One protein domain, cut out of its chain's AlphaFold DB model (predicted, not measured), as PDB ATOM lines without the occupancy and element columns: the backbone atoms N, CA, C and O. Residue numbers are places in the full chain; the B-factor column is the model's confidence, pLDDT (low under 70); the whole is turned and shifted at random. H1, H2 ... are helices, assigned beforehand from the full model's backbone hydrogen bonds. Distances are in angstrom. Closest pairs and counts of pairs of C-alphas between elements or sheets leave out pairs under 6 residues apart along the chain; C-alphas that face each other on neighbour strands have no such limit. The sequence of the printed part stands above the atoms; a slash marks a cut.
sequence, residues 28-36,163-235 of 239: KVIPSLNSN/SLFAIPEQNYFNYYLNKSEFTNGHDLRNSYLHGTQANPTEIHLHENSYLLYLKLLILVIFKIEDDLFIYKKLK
ATOM      1  N   LYS A  28      13.399 -33.366  42.846       87.75
ATOM      2  CA  LYS A  28      12.382 -32.939  41.877       87.75
ATOM      3  C   LYS A  28      12.722 -31.675  41.086       87.75
ATOM      4  O   LYS A  28      12.178 -31.473  40.012       87.75
ATOM      5  N   VAL A  29      13.597 -30.809  41.612       88.06
ATOM      6  CA  VAL A  29      13.957 -29.537  40.954       88.06
ATOM      7  C   VAL A  29      15.223 -29.641  40.108       88.06
ATOM      8  O   VAL A  29      15.761 -28.613  39.701       88.06
ATOM      9  N   ILE A  30      15.759 -30.847  39.916       92.19
ATOM     10  CA  ILE A  30      16.892 -31.076  39.024       92.19
ATOM     11  C   ILE A  30      16.316 -31.267  37.613       92.19
ATOM     12  O   ILE A  30      15.669 -32.292  37.373       92.19
ATOM     13  N   PRO A  31      16.504 -30.298  36.702       94.00
ATOM     14  CA  PRO A  31      15.980 -30.389  35.345       94.00
ATOM     15  C   PRO A  31      16.746 -31.439  34.530       94.00
ATOM     16  O   PRO A  31      17.888 -31.766  34.854       94.00
ATOM     17  N   SER A  32      16.102 -31.962  33.490       94.75
ATOM     18  CA  SER A  32      16.739 -32.707  32.399       94.75
ATOM     19  C   SER A  32      17.152 -31.738  31.283       94.75
ATOM     20  O   SER A  32      16.576 -30.657  31.158       94.75
ATOM     21  N   LEU A  33      18.131 -32.123  30.463       94.25
ATOM     22  CA  LEU A  33      18.448 -31.442  29.202       94.25
ATOM     23  C   LEU A  33      17.381 -31.679  28.128       94.25
ATOM     24  O   LEU A  33      17.302 -30.922  27.163       94.25
ATOM     25  N   ASN A  34      16.587 -32.736  28.286       93.56
ATOM     26  CA  ASN A  34      15.620 -33.202  27.307       93.56
ATOM     27  C   ASN A  34      14.208 -32.824  27.751       93.56
ATOM     28  O   ASN A  34      13.728 -33.250  28.806       93.56
ATOM     29  N   SER A  35      13.510 -32.056  26.916       91.19
ATOM     30  CA  SER A  35      12.077 -31.829  27.087       91.19
ATOM     31  C   SER A  35      11.297 -33.127  26.884       91.19
ATOM     32  O   SER A  35      11.696 -33.987  26.097       91.19
ATOM     33  N   ASN A  36      10.167 -33.254  27.580       92.25
ATOM     34  CA  ASN A  36       9.242 -34.384  27.467       92.25
ATOM     35  C   ASN A  36       9.909 -35.757  27.658       92.25
ATOM     36  O   ASN A  36       9.562 -36.730  26.998       92.25
ATOM     37  N   SER A 163      12.096 -33.504  34.347       95.12
ATOM     38  CA  SER A 163      13.112 -33.598  35.402       95.12
ATOM     39  C   SER A 163      14.153 -34.666  35.064       95.12
ATOM     40  O   SER A 163      13.877 -35.580  34.294       95.12
ATOM     41  N   LEU A 164      15.342 -34.602  35.671       95.31
ATOM     42  CA  LEU A 164      16.374 -35.634  35.489       95.31
ATOM     43  C   LEU A 164      15.871 -37.021  35.924       95.31
ATOM     44  O   LEU A 164      16.066 -38.016  35.224       95.31
ATOM     45  N   PHE A 165      15.206 -37.073  37.078       95.31
ATOM     46  CA  PHE A 165      14.633 -38.288  37.656       95.31
ATOM     47  C   PHE A 165      13.132 -38.347  37.396       95.31
ATOM     48  O   PHE A 165      12.460 -37.316  37.473       95.31
ATOM     49  N   ALA A 166      12.603 -39.538  37.145       95.38
ATOM     50  CA  ALA A 166      11.166 -39.772  37.070       95.38
ATOM     51  C   ALA A 166      10.507 -39.681  38.457       95.38
ATOM     52  O   ALA A 166      11.185 -39.849  39.466       95.38
ATOM     53  N   ILE A 167       9.189 -39.467  38.541       94.00
ATOM     54  CA  ILE A 167       8.465 -39.388  39.827       94.00
ATOM     55  C   ILE A 167       8.726 -40.615  40.733       94.00
ATOM     56  O   ILE A 167       9.099 -40.405  41.891       94.00
ATOM     57  N   PRO A 168       8.643 -41.878  40.256       93.81
ATOM     58  CA  PRO A 168       8.957 -43.041  41.094       93.81
ATOM     59  C   PRO A 168      10.408 -43.040  41.595       93.81
ATOM     60  O   PRO A 168      10.681 -43.381  42.745       93.81
ATOM     61  N   GLU A 169      11.349 -42.588  40.764       94.38
ATOM     62  CA  GLU A 169      12.758 -42.463  41.141       94.38
ATOM     63  C   GLU A 169      12.953 -41.352  42.181       94.38
ATOM     64  O   GLU A 169      13.638 -41.557  43.178       94.38
ATOM     65  N   GLN A 170      12.323 -40.187  42.001       93.19
ATOM     66  CA  GLN A 170      12.350 -39.093  42.977       93.19
ATOM     67  C   GLN A 170      11.864 -39.582  44.344       93.19
ATOM     68  O   GLN A 170      12.549 -39.359  45.344       93.19
ATOM     69  N   ASN A 171      10.749 -40.317  44.366       91.94
ATOM     70  CA  ASN A 171      10.199 -40.940  45.566       91.94
ATOM     71  C   ASN A 171      11.188 -41.936  46.185       91.94
ATOM     72  O   ASN A 171      11.420 -41.896  47.392       91.94
ATOM     73  N   TYR A 172      11.827 -42.780  45.367       91.62
ATOM     74  CA  TYR A 172      12.847 -43.730  45.813       91.62
ATOM     75  C   TYR A 172      14.019 -43.023  46.502       91.62
ATOM     76  O   TYR A 172      14.391 -43.361  47.627       91.62
ATOM     77  N   PHE A 173      14.590 -41.998  45.868       90.75
ATOM     78  CA  PHE A 173      15.690 -41.256  46.469       90.75
ATOM     79  C   PHE A 173      15.254 -40.485  47.718       90.75
ATOM     80  O   PHE A 173      16.004 -40.455  48.696       90.75
ATOM     81  N   ASN A 174      14.069 -39.868  47.710       89.19
ATOM     82  CA  ASN A 174      13.550 -39.169  48.879       89.19
ATOM     83  C   ASN A 174      13.363 -40.143  50.040       89.19
ATOM     84  O   ASN A 174      13.900 -39.881  51.106       89.19
ATOM     85  N   TYR A 175      12.757 -41.310  49.826       88.81
ATOM     86  CA  TYR A 175      12.574 -42.328  50.862       88.81
ATOM     87  C   TYR A 175      13.877 -42.699  51.597       88.81
ATOM     88  O   TYR A 175      13.885 -42.831  52.824       88.81
ATOM     89  N   TYR A 176      14.996 -42.827  50.878       86.81
ATOM     90  CA  TYR A 176      16.280 -43.173  51.497       86.81
ATOM     91  C   TYR A 176      17.053 -41.976  52.052       86.81
ATOM     92  O   TYR A 176      17.675 -42.084  53.112       86.81
ATOM     93  N   LEU A 177      17.052 -40.847  51.346       84.38
ATOM     94  CA  LEU A 177      17.907 -39.712  51.683       84.38
ATOM     95  C   LEU A 177      17.223 -38.712  52.615       84.38
ATOM     96  O   LEU A 177      17.892 -38.200  53.508       84.38
ATOM     97  N   ASN A 178      15.935 -38.424  52.428       77.81
ATOM     98  CA  ASN A 178      15.268 -37.270  53.032       77.81
ATOM     99  C   ASN A 178      13.914 -37.648  53.662       77.81
ATOM    100  O   ASN A 178      13.035 -38.192  53.005       77.81
ATOM    101  N   LYS A 179      13.633 -37.204  54.884       68.88
ATOM    102  CA  LYS A 179      12.292 -37.336  55.492       68.88
ATOM    103  C   LYS A 179      11.276 -36.269  55.051       68.88
ATOM    104  O   LYS A 179      10.434 -35.857  55.842       68.88
ATOM    105  N   SER A 180      11.367 -35.765  53.818       68.50
ATOM    106  CA  SER A 180      10.474 -34.696  53.335       68.50
ATOM    107  C   SER A 180       9.096 -35.199  52.903       68.50
ATOM    108  O   SER A 180       8.123 -34.468  53.046       68.50
ATOM    109  N   GLU A 181       9.017 -36.419  52.365       71.25
ATOM    110  CA  GLU A 181       7.796 -36.962  51.739       71.25
ATOM    111  C   GLU A 181       7.266 -38.223  52.434       71.25
ATOM    112  O   GLU A 181       6.059 -38.446  52.468       71.25
ATOM    113  N   PHE A 182       8.145 -39.013  53.057       74.69
ATOM    114  CA  PHE A 182       7.789 -40.271  53.718       74.69
ATOM    115  C   PHE A 182       8.094 -40.200  55.213       74.69
ATOM    116  O   PHE A 182       9.242 -40.010  55.623       74.69
ATOM    117  N   THR A 183       7.075 -40.395  56.053       71.06
ATOM    118  CA  THR A 183       7.221 -40.392  57.521       71.06
ATOM    119  C   THR A 183       8.045 -41.578  58.032       71.06
ATOM    120  O   THR A 183       8.687 -41.471  59.079       71.06
ATOM    121  N   ASN A 184       8.072 -42.671  57.267       76.44
ATOM    122  CA  ASN A 184       8.840 -43.894  57.500       76.44
ATOM    123  C   ASN A 184      10.142 -43.979  56.675       76.44
ATOM    124  O   ASN A 184      10.730 -45.055  56.600       76.44
ATOM    125  N   GLY A 185      10.590 -42.885  56.049       75.81
ATOM    126  CA  GLY A 185      11.853 -42.866  55.302       75.81
ATOM    127  C   GLY A 185      13.080 -43.108  56.192       75.81
ATOM    128  O   GLY A 185      13.069 -42.791  57.384       75.81
ATOM    129  N   HIS A 186      14.158 -43.638  55.604       76.00
ATOM    130  CA  HIS A 186      15.409 -43.945  56.320       76.00
ATOM    131  C   HIS A 186      16.187 -42.698  56.749       76.00
ATOM    132  O   HIS A 186      17.018 -42.780  57.652       76.00
ATOM    133  N   ASP A 187      15.923 -41.559  56.104       78.94
ATOM    134  CA  ASP A 187      16.461 -40.248  56.471       78.94
ATOM    135  C   ASP A 187      17.991 -40.230  56.633       78.94
ATOM    136  O   ASP A 187      18.556 -39.594  57.529       78.94
ATOM    137  N   LEU A 188      18.692 -40.974  55.773       78.38
ATOM    138  CA  LEU A 188      20.127 -41.202  55.928       78.38
ATOM    139  C   LEU A 188      20.907 -39.896  55.823       78.38
ATOM    140  O   LEU A 188      21.855 -39.667  56.566       78.38
ATOM    141  N   ARG A 189      20.497 -38.992  54.938       74.94
ATOM    142  CA  ARG A 189      21.213 -37.732  54.772       74.94
ATOM    143  C   ARG A 189      21.088 -36.865  56.019       74.94
ATOM    144  O   ARG A 189      22.092 -36.348  56.499       74.94
ATOM    145  N   ASN A 190      19.873 -36.705  56.537       73.00
ATOM    146  CA  ASN A 190      19.639 -35.863  57.705       73.00
ATOM    147  C   ASN A 190      20.214 -36.501  58.968       73.00
ATOM    148  O   ASN A 190      20.772 -35.782  59.788       73.00
ATOM    149  N   SER A 191      20.162 -37.828  59.105       75.06
ATOM    150  CA  SER A 191      20.735 -38.500  60.274       75.06
ATOM    151  C   SER A 191      22.244 -38.295  60.380       75.06
ATOM    152  O   SER A 191      22.720 -37.878  61.432       75.06
ATOM    153  N   TYR A 192      22.987 -38.459  59.281       77.19
ATOM    154  CA  TYR A 192      24.429 -38.192  59.258       77.19
ATOM    155  C   TYR A 192      24.771 -36.691  59.321       77.19
ATOM    156  O   TYR A 192      25.793 -36.329  59.900       77.19
ATOM    157  N   LEU A 193      23.938 -35.802  58.761       74.50
ATOM    158  CA  LEU A 193      24.135 -34.345  58.867       74.50
ATOM    159  C   LEU A 193      23.885 -33.810  60.285       74.50
ATOM    160  O   LEU A 193      24.553 -32.868  60.704       74.50
ATOM    161  N   HIS A 194      22.921 -34.384  61.008       72.81
ATOM    162  CA  HIS A 194      22.495 -33.918  62.329       72.81
ATOM    163  C   HIS A 194      23.053 -34.747  63.490       72.81
ATOM    164  O   HIS A 194      22.745 -34.452  64.645       72.81
ATOM    165  N   GLY A 195      23.891 -35.750  63.220       72.81
ATOM    166  CA  GLY A 195      24.550 -36.523  64.270       72.81
ATOM    167  C   GLY A 195      23.665 -37.593  64.918       72.81
ATOM    168  O   GLY A 195      24.013 -38.077  65.992       72.81
ATOM    169  N   THR A 196      22.525 -37.945  64.313       76.75
ATOM    170  CA  THR A 196      21.578 -38.956  64.822       76.75
ATOM    171  C   THR A 196      21.755 -40.326  64.163       76.75
ATOM    172  O   THR A 196      20.887 -41.192  64.281       76.75
ATOM    173  N   GLN A 197      22.868 -40.534  63.456       76.94
ATOM    174  CA  GLN A 197      23.251 -41.833  62.907       76.94
ATOM    175  C   GLN A 197      23.502 -42.894  63.996       76.94
ATOM    176  O   GLN A 197      23.659 -42.578  65.176       76.94
ATOM    177  N   ALA A 198      23.584 -44.154  63.560       77.81
ATOM    178  CA  ALA A 198      23.935 -45.310  64.386       77.81
ATOM    179  C   ALA A 198      25.229 -45.098  65.194       77.81
ATOM    180  O   ALA A 198      26.115 -44.328  64.800       77.81
ATOM    181  N   ASN A 199      25.342 -45.796  66.326       80.38
ATOM    182  CA  ASN A 199      26.546 -45.734  67.147       80.38
ATOM    183  C   ASN A 199      27.740 -46.303  66.364       80.38
ATOM    184  O   ASN A 199      27.579 -47.318  65.689       80.38
ATOM    185  N   PRO A 200      28.967 -45.770  66.529       77.44
ATOM    186  CA  PRO A 200      30.149 -46.249  65.797       77.44
ATOM    187  C   PRO A 200      30.448 -47.750  65.945       77.44
ATOM    188  O   PRO A 200      31.143 -48.340  65.123       77.44
ATOM    189  N   THR A 201      29.943 -48.379  67.009       78.38
ATOM    190  CA  THR A 201      30.055 -49.819  67.275       78.38
ATOM    191  C   THR A 201      29.117 -50.673  66.418       78.38
ATOM    192  O   THR A 201      29.333 -51.874  66.286       78.38
ATOM    193  N   GLU A 202      28.087 -50.082  65.816       83.38
ATOM    194  CA  GLU A 202      27.103 -50.750  64.959       83.38
ATOM    195  C   GLU A 202      27.602 -50.809  63.506       83.38
ATOM    196  O   GLU A 202      26.992 -50.277  62.578       83.38
ATOM    197  N   ILE A 203      28.742 -51.477  63.307       85.06
ATOM    198  CA  ILE A 203      29.479 -51.528  62.031       85.06
ATOM    199  C   ILE A 203      28.577 -51.947  60.858       85.06
ATOM    200  O   ILE A 203      28.625 -51.325  59.799       85.06
ATOM    201  N   HIS A 204      27.699 -52.935  61.054       85.19
ATOM    202  CA  HIS A 204      26.783 -53.414  60.013       85.19
ATOM    203  C   HIS A 204      25.795 -52.342  59.518       85.19
ATOM    204  O   HIS A 204      25.444 -52.328  58.339       85.19
ATOM    205  N   LEU A 205      25.350 -51.425  60.385       84.12
ATOM    206  CA  LEU A 205      24.445 -50.339  59.985       84.12
ATOM    207  C   LEU A 205      25.176 -49.295  59.138       84.12
ATOM    208  O   LEU A 205      24.622 -48.790  58.156       84.12
ATOM    209  N   HIS A 206      26.431 -49.006  59.478       84.12
ATOM    210  CA  HIS A 206      27.286 -48.133  58.678       84.12
ATOM    211  C   HIS A 206      27.649 -48.763  57.330       84.12
ATOM    212  O   HIS A 206      27.585 -48.082  56.309       84.12
ATOM    213  N   GLU A 207      27.957 -50.061  57.306       88.00
ATOM    214  CA  GLU A 207      28.220 -50.812  56.075       88.00
ATOM    215  C   GLU A 207      27.007 -50.789  55.135       88.00
ATOM    216  O   GLU A 207      27.135 -50.431  53.965       88.00
ATOM    217  N   ASN A 208      25.809 -51.072  55.653       87.69
ATOM    218  CA  ASN A 208      24.579 -51.015  54.864       87.69
ATOM    219  C   ASN A 208      24.305 -49.593  54.341       87.69
ATOM    220  O   ASN A 208      24.033 -49.403  53.155       87.69
ATOM    221  N   SER A 209      24.468 -48.574  55.196       87.56
ATOM    222  CA  SER A 209      24.340 -47.167  54.786       87.56
ATOM    223  C   SER A 209      25.305 -46.827  53.646       87.56
ATOM    224  O   SER A 209      24.909 -46.200  52.666       87.56
ATOM    225  N   TYR A 210      26.563 -47.262  53.748       89.56
ATOM    226  CA  TYR A 210      27.584 -47.045  52.727       89.56
ATOM    227  C   TYR A 210      27.221 -47.710  51.394       89.56
ATOM    228  O   TYR A 210      27.249 -47.049  50.355       89.56
ATOM    229  N   LEU A 211      26.832 -48.990  51.412       92.75
ATOM    230  CA  LEU A 211      26.428 -49.719  50.205       92.75
ATOM    231  C   LEU A 211      25.212 -49.076  49.534       92.75
ATOM    232  O   LEU A 211      25.157 -48.962  48.309       92.75
ATOM    233  N   LEU A 212      24.259 -48.599  50.333       91.69
ATOM    234  CA  LEU A 212      23.096 -47.886  49.832       91.69
ATOM    235  C   LEU A 212      23.477 -46.544  49.195       91.69
ATOM    236  O   LEU A 212      23.026 -46.255  48.088       91.69
ATOM    237  N   TYR A 213      24.345 -45.749  49.828       90.75
ATOM    238  CA  TYR A 213      24.864 -44.517  49.223       90.75
ATOM    239  C   TYR A 213      25.602 -44.786  47.911       90.75
ATOM    240  O   TYR A 213      25.401 -44.055  46.940       90.75
ATOM    241  N   LEU A 214      26.413 -45.845  47.856       94.31
ATOM    242  CA  LEU A 214      27.124 -46.245  46.645       94.31
ATOM    243  C   LEU A 214      26.149 -46.631  45.526       94.31
ATOM    244  O   LEU A 214      26.291 -46.151  44.402       94.31
ATOM    245  N   LYS A 215      25.116 -47.427  45.836       95.00
ATOM    246  CA  LYS A 215      24.044 -47.766  44.888       95.00
ATOM    247  C   LYS A 215      23.362 -46.506  44.350       95.00
ATOM    248  O   LYS A 215      23.224 -46.358  43.140       95.00
ATOM    249  N   LEU A 216      22.953 -45.595  45.233       93.50
ATOM    250  CA  LEU A 216      22.297 -44.345  44.842       93.50
ATOM    251  C   LEU A 216      23.206 -43.481  43.961       93.50
ATOM    252  O   LEU A 216      22.738 -42.921  42.975       93.50
ATOM    253  N   LEU A 217      24.503 -43.404  44.269       93.81
ATOM    254  CA  LEU A 217      25.473 -42.678  43.453       93.81
ATOM    255  C   LEU A 217      25.584 -43.263  42.039       93.81
ATOM    256  O   LEU A 217      25.544 -42.507  41.072       93.81
ATOM    257  N   ILE A 218      25.685 -44.589  41.919       95.94
ATOM    258  CA  ILE A 218      25.748 -45.278  40.622       95.94
ATOM    259  C   ILE A 218      24.484 -44.995  39.803       95.94
ATOM    260  O   ILE A 218      24.584 -44.629  38.635       95.94
ATOM    261  N   LEU A 219      23.302 -45.069  40.425       95.75
ATOM    262  CA  LEU A 219      22.039 -44.731  39.761       95.75
ATOM    263  C   LEU A 219      22.028 -43.278  39.263       95.75
ATOM    264  O   LEU A 219      21.646 -43.032  38.126       95.75
ATOM    265  N   VAL A 220      22.489 -42.314  40.069       95.50
ATOM    266  CA  VAL A 220      22.593 -40.903  39.644       95.50
ATOM    267  C   VAL A 220      23.503 -40.754  38.425       95.50
ATOM    268  O   VAL A 220      23.172 -39.990  37.522       95.50
ATOM    269  N   ILE A 221      24.640 -41.455  38.399       96.00
ATOM    270  CA  ILE A 221      25.580 -41.406  37.271       96.00
ATOM    271  C   ILE A 221      24.904 -41.927  36.003       96.00
ATOM    272  O   ILE A 221      24.910 -41.214  35.004       96.00
ATOM    273  N   PHE A 222      24.245 -43.088  36.064       95.94
ATOM    274  CA  PHE A 222      23.527 -43.634  34.911       95.94
ATOM    275  C   PHE A 222      22.408 -42.714  34.425       95.94
ATOM    276  O   PHE A 222      22.266 -42.521  33.223       95.94
ATOM    277  N   LYS A 223      21.654 -42.075  35.328       95.19
ATOM    278  CA  LYS A 223      20.614 -41.113  34.924       95.19
ATOM    279  C   LYS A 223      21.183 -39.889  34.212       95.19
ATOM    280  O   LYS A 223      20.550 -39.393  33.289       95.19
ATOM    281  N   ILE A 224      22.341 -39.390  34.647       95.81
ATOM    282  CA  ILE A 224      23.018 -38.255  34.003       95.81
ATOM    283  C   ILE A 224      23.575 -38.661  32.637       95.81
ATOM    284  O   ILE A 224      23.428 -37.910  31.677       95.81
ATOM    285  N   GLU A 225      24.212 -39.828  32.553       96.00
ATOM    286  CA  GLU A 225      24.769 -40.364  31.309       96.00
ATOM    287  C   GLU A 225      23.684 -40.560  30.247       96.00
ATOM    288  O   GLU A 225      23.817 -40.048  29.138       96.00
ATOM    289  N   ASP A 226      22.588 -41.218  30.622       95.62
ATOM    290  CA  ASP A 226      21.393 -41.395  29.798       95.62
ATOM    291  C   ASP A 226      20.861 -40.059  29.259       95.62
ATOM    292  O   ASP A 226      20.622 -39.890  28.064       95.62
ATOM    293  N   ASP A 227      20.746 -39.059  30.134       95.81
ATOM    294  CA  ASP A 227      20.239 -37.747  29.751       95.81
ATOM    295  C   ASP A 227      21.132 -37.031  28.729       95.81
ATOM    296  O   ASP A 227      20.642 -36.443  27.763       95.81
ATOM    297  N   LEU A 228      22.449 -37.110  28.921       95.19
ATOM    298  CA  LEU A 228      23.432 -36.561  27.990       95.19
ATOM    299  C   LEU A 228      23.422 -37.306  26.651       95.19
ATOM    300  O   LEU A 228      23.592 -36.679  25.603       95.19
ATOM    301  N   PHE A 229      23.233 -38.627  26.680       95.38
ATOM    302  CA  PHE A 229      23.156 -39.454  25.482       95.38
ATOM    303  C   PHE A 229      21.951 -39.073  24.618       95.38
ATOM    304  O   PHE A 229      22.128 -38.790  23.433       95.38
ATOM    305  N   ILE A 230      20.761 -38.985  25.221       94.75
ATOM    306  CA  ILE A 230      19.539 -38.552  24.531       94.75
ATOM    307  C   ILE A 230      19.739 -37.158  23.931       94.75
ATOM    308  O   ILE A 230      19.505 -36.966  22.740       94.75
ATOM    309  N   TYR A 231      20.254 -36.212  24.718       94.75
ATOM    310  CA  TYR A 231      20.453 -34.834  24.266       94.75
ATOM    311  C   TYR A 231      21.370 -34.751  23.044       94.75
ATOM    312  O   TYR A 231      21.104 -34.023  22.088       94.75
ATOM    313  N   LYS A 232      22.459 -35.524  23.059       94.31
ATOM    314  CA  LYS A 232      23.396 -35.589  21.940       94.31
ATOM    315  C   LYS A 232      22.763 -36.227  20.703       94.31
ATOM    316  O   LYS A 232      23.041 -35.770  19.599       94.31
ATOM    317  N   LYS A 233      21.954 -37.275  20.883       92.31
ATOM    318  CA  LYS A 233      21.251 -37.952  19.790       92.31
ATOM    319  C   LYS A 233      20.269 -37.001  19.102       92.31
ATOM    320  O   LYS A 233      20.365 -36.838  17.895       92.31
ATOM    321  N   LEU A 234      19.417 -36.320  19.872       90.31
ATOM    322  CA  LEU A 234      18.429 -35.375  19.338       90.31
ATOM    323  C   LEU A 234      19.095 -34.226  18.572       90.31
ATOM    324  O   LEU A 234      18.697 -33.915  17.459       90.31
ATOM    325  N   LYS A 235      20.185 -33.662  19.108       89.69
ATOM    326  CA  LYS A 235      20.952 -32.632  18.393       89.69
ATOM    327  C   LYS A 235      21.531 -33.099  17.061       89.69
ATOM    328  O   LYS A 235      21.615 -32.307  16.136       89.69
TER     329      LYS A 235
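AT A GLANCE: This is residues 28 to 36 and 163 to 235 of the 239 residues of an uncharacterized protein of Pseudoalteromonadaceae bacterium (UniProt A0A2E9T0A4). One long helix, H3, makes the length of a rod, and the two shorter helices H1 and H2 lie on one side of it, making a corner where they meet. The separate piece of residues 28 to 36 lies on that same side, beside the later half of H3, and at the other end of the rod residues 199 to 204 stand free where the path folds back into H3. The printed part has 82 residues, with three named helices in the order H1, H2, H3 and no named strand; the class is all helix, with 51 residues in named elements. It is loose, with a radius of gyration of the C-alphas of 15.5 A and spans of 52 by 23 by 18 A.

IN THESE COORDINATES: Find C-alpha 203 at (29.479, -51.528, 62.031); from there H3, residues 203 to 235, runs 48.3 A to C-alpha 235 at (20.952, -32.632, 18.393). H1, residues 167 to 177, begins with C-alpha 167 at (8.465, -39.388, 39.827) and is 15.2 A long. H2, residues 188 to 194, is 10.0 A long.

HOW THE PARTS SIT: Start at H3 and look at Leu 216: its C-alpha is 7.5 A from that of Phe 173, the closest pair of H3 and H1. These two helices are close but not clearly touching, at a shallow tilt of 30 degrees, opposite ways. H2 is also close to H3 but not clearly touching, at a steep tilt of 65 degrees, opposite ways; the closest C-alphas, those of Leu 188 and Ser 209, are 7.4 A apart. H1 and H2 touch at Leu 177 and Arg 189, whose C-alphas, the closest, are 4.9 A apart; the tilt is steep, 43 degrees, the same way. In H1, H2 and H3 every O i to N i+4 pair is within hydrogen-bond range.

THE WHOLE: The C-alphas farthest apart, those of Thr 201 and Lys 235, are 52.6 A from each other. Residues 37 to 162 are not printed, and C-alphas 36 and 163 are 8.9 A apart across the cut. The links H1 to H2 and H2 to H3 are short. Mean pLDDT of the printed part is 87.1; look at residues 179 to 180 for the values under 70.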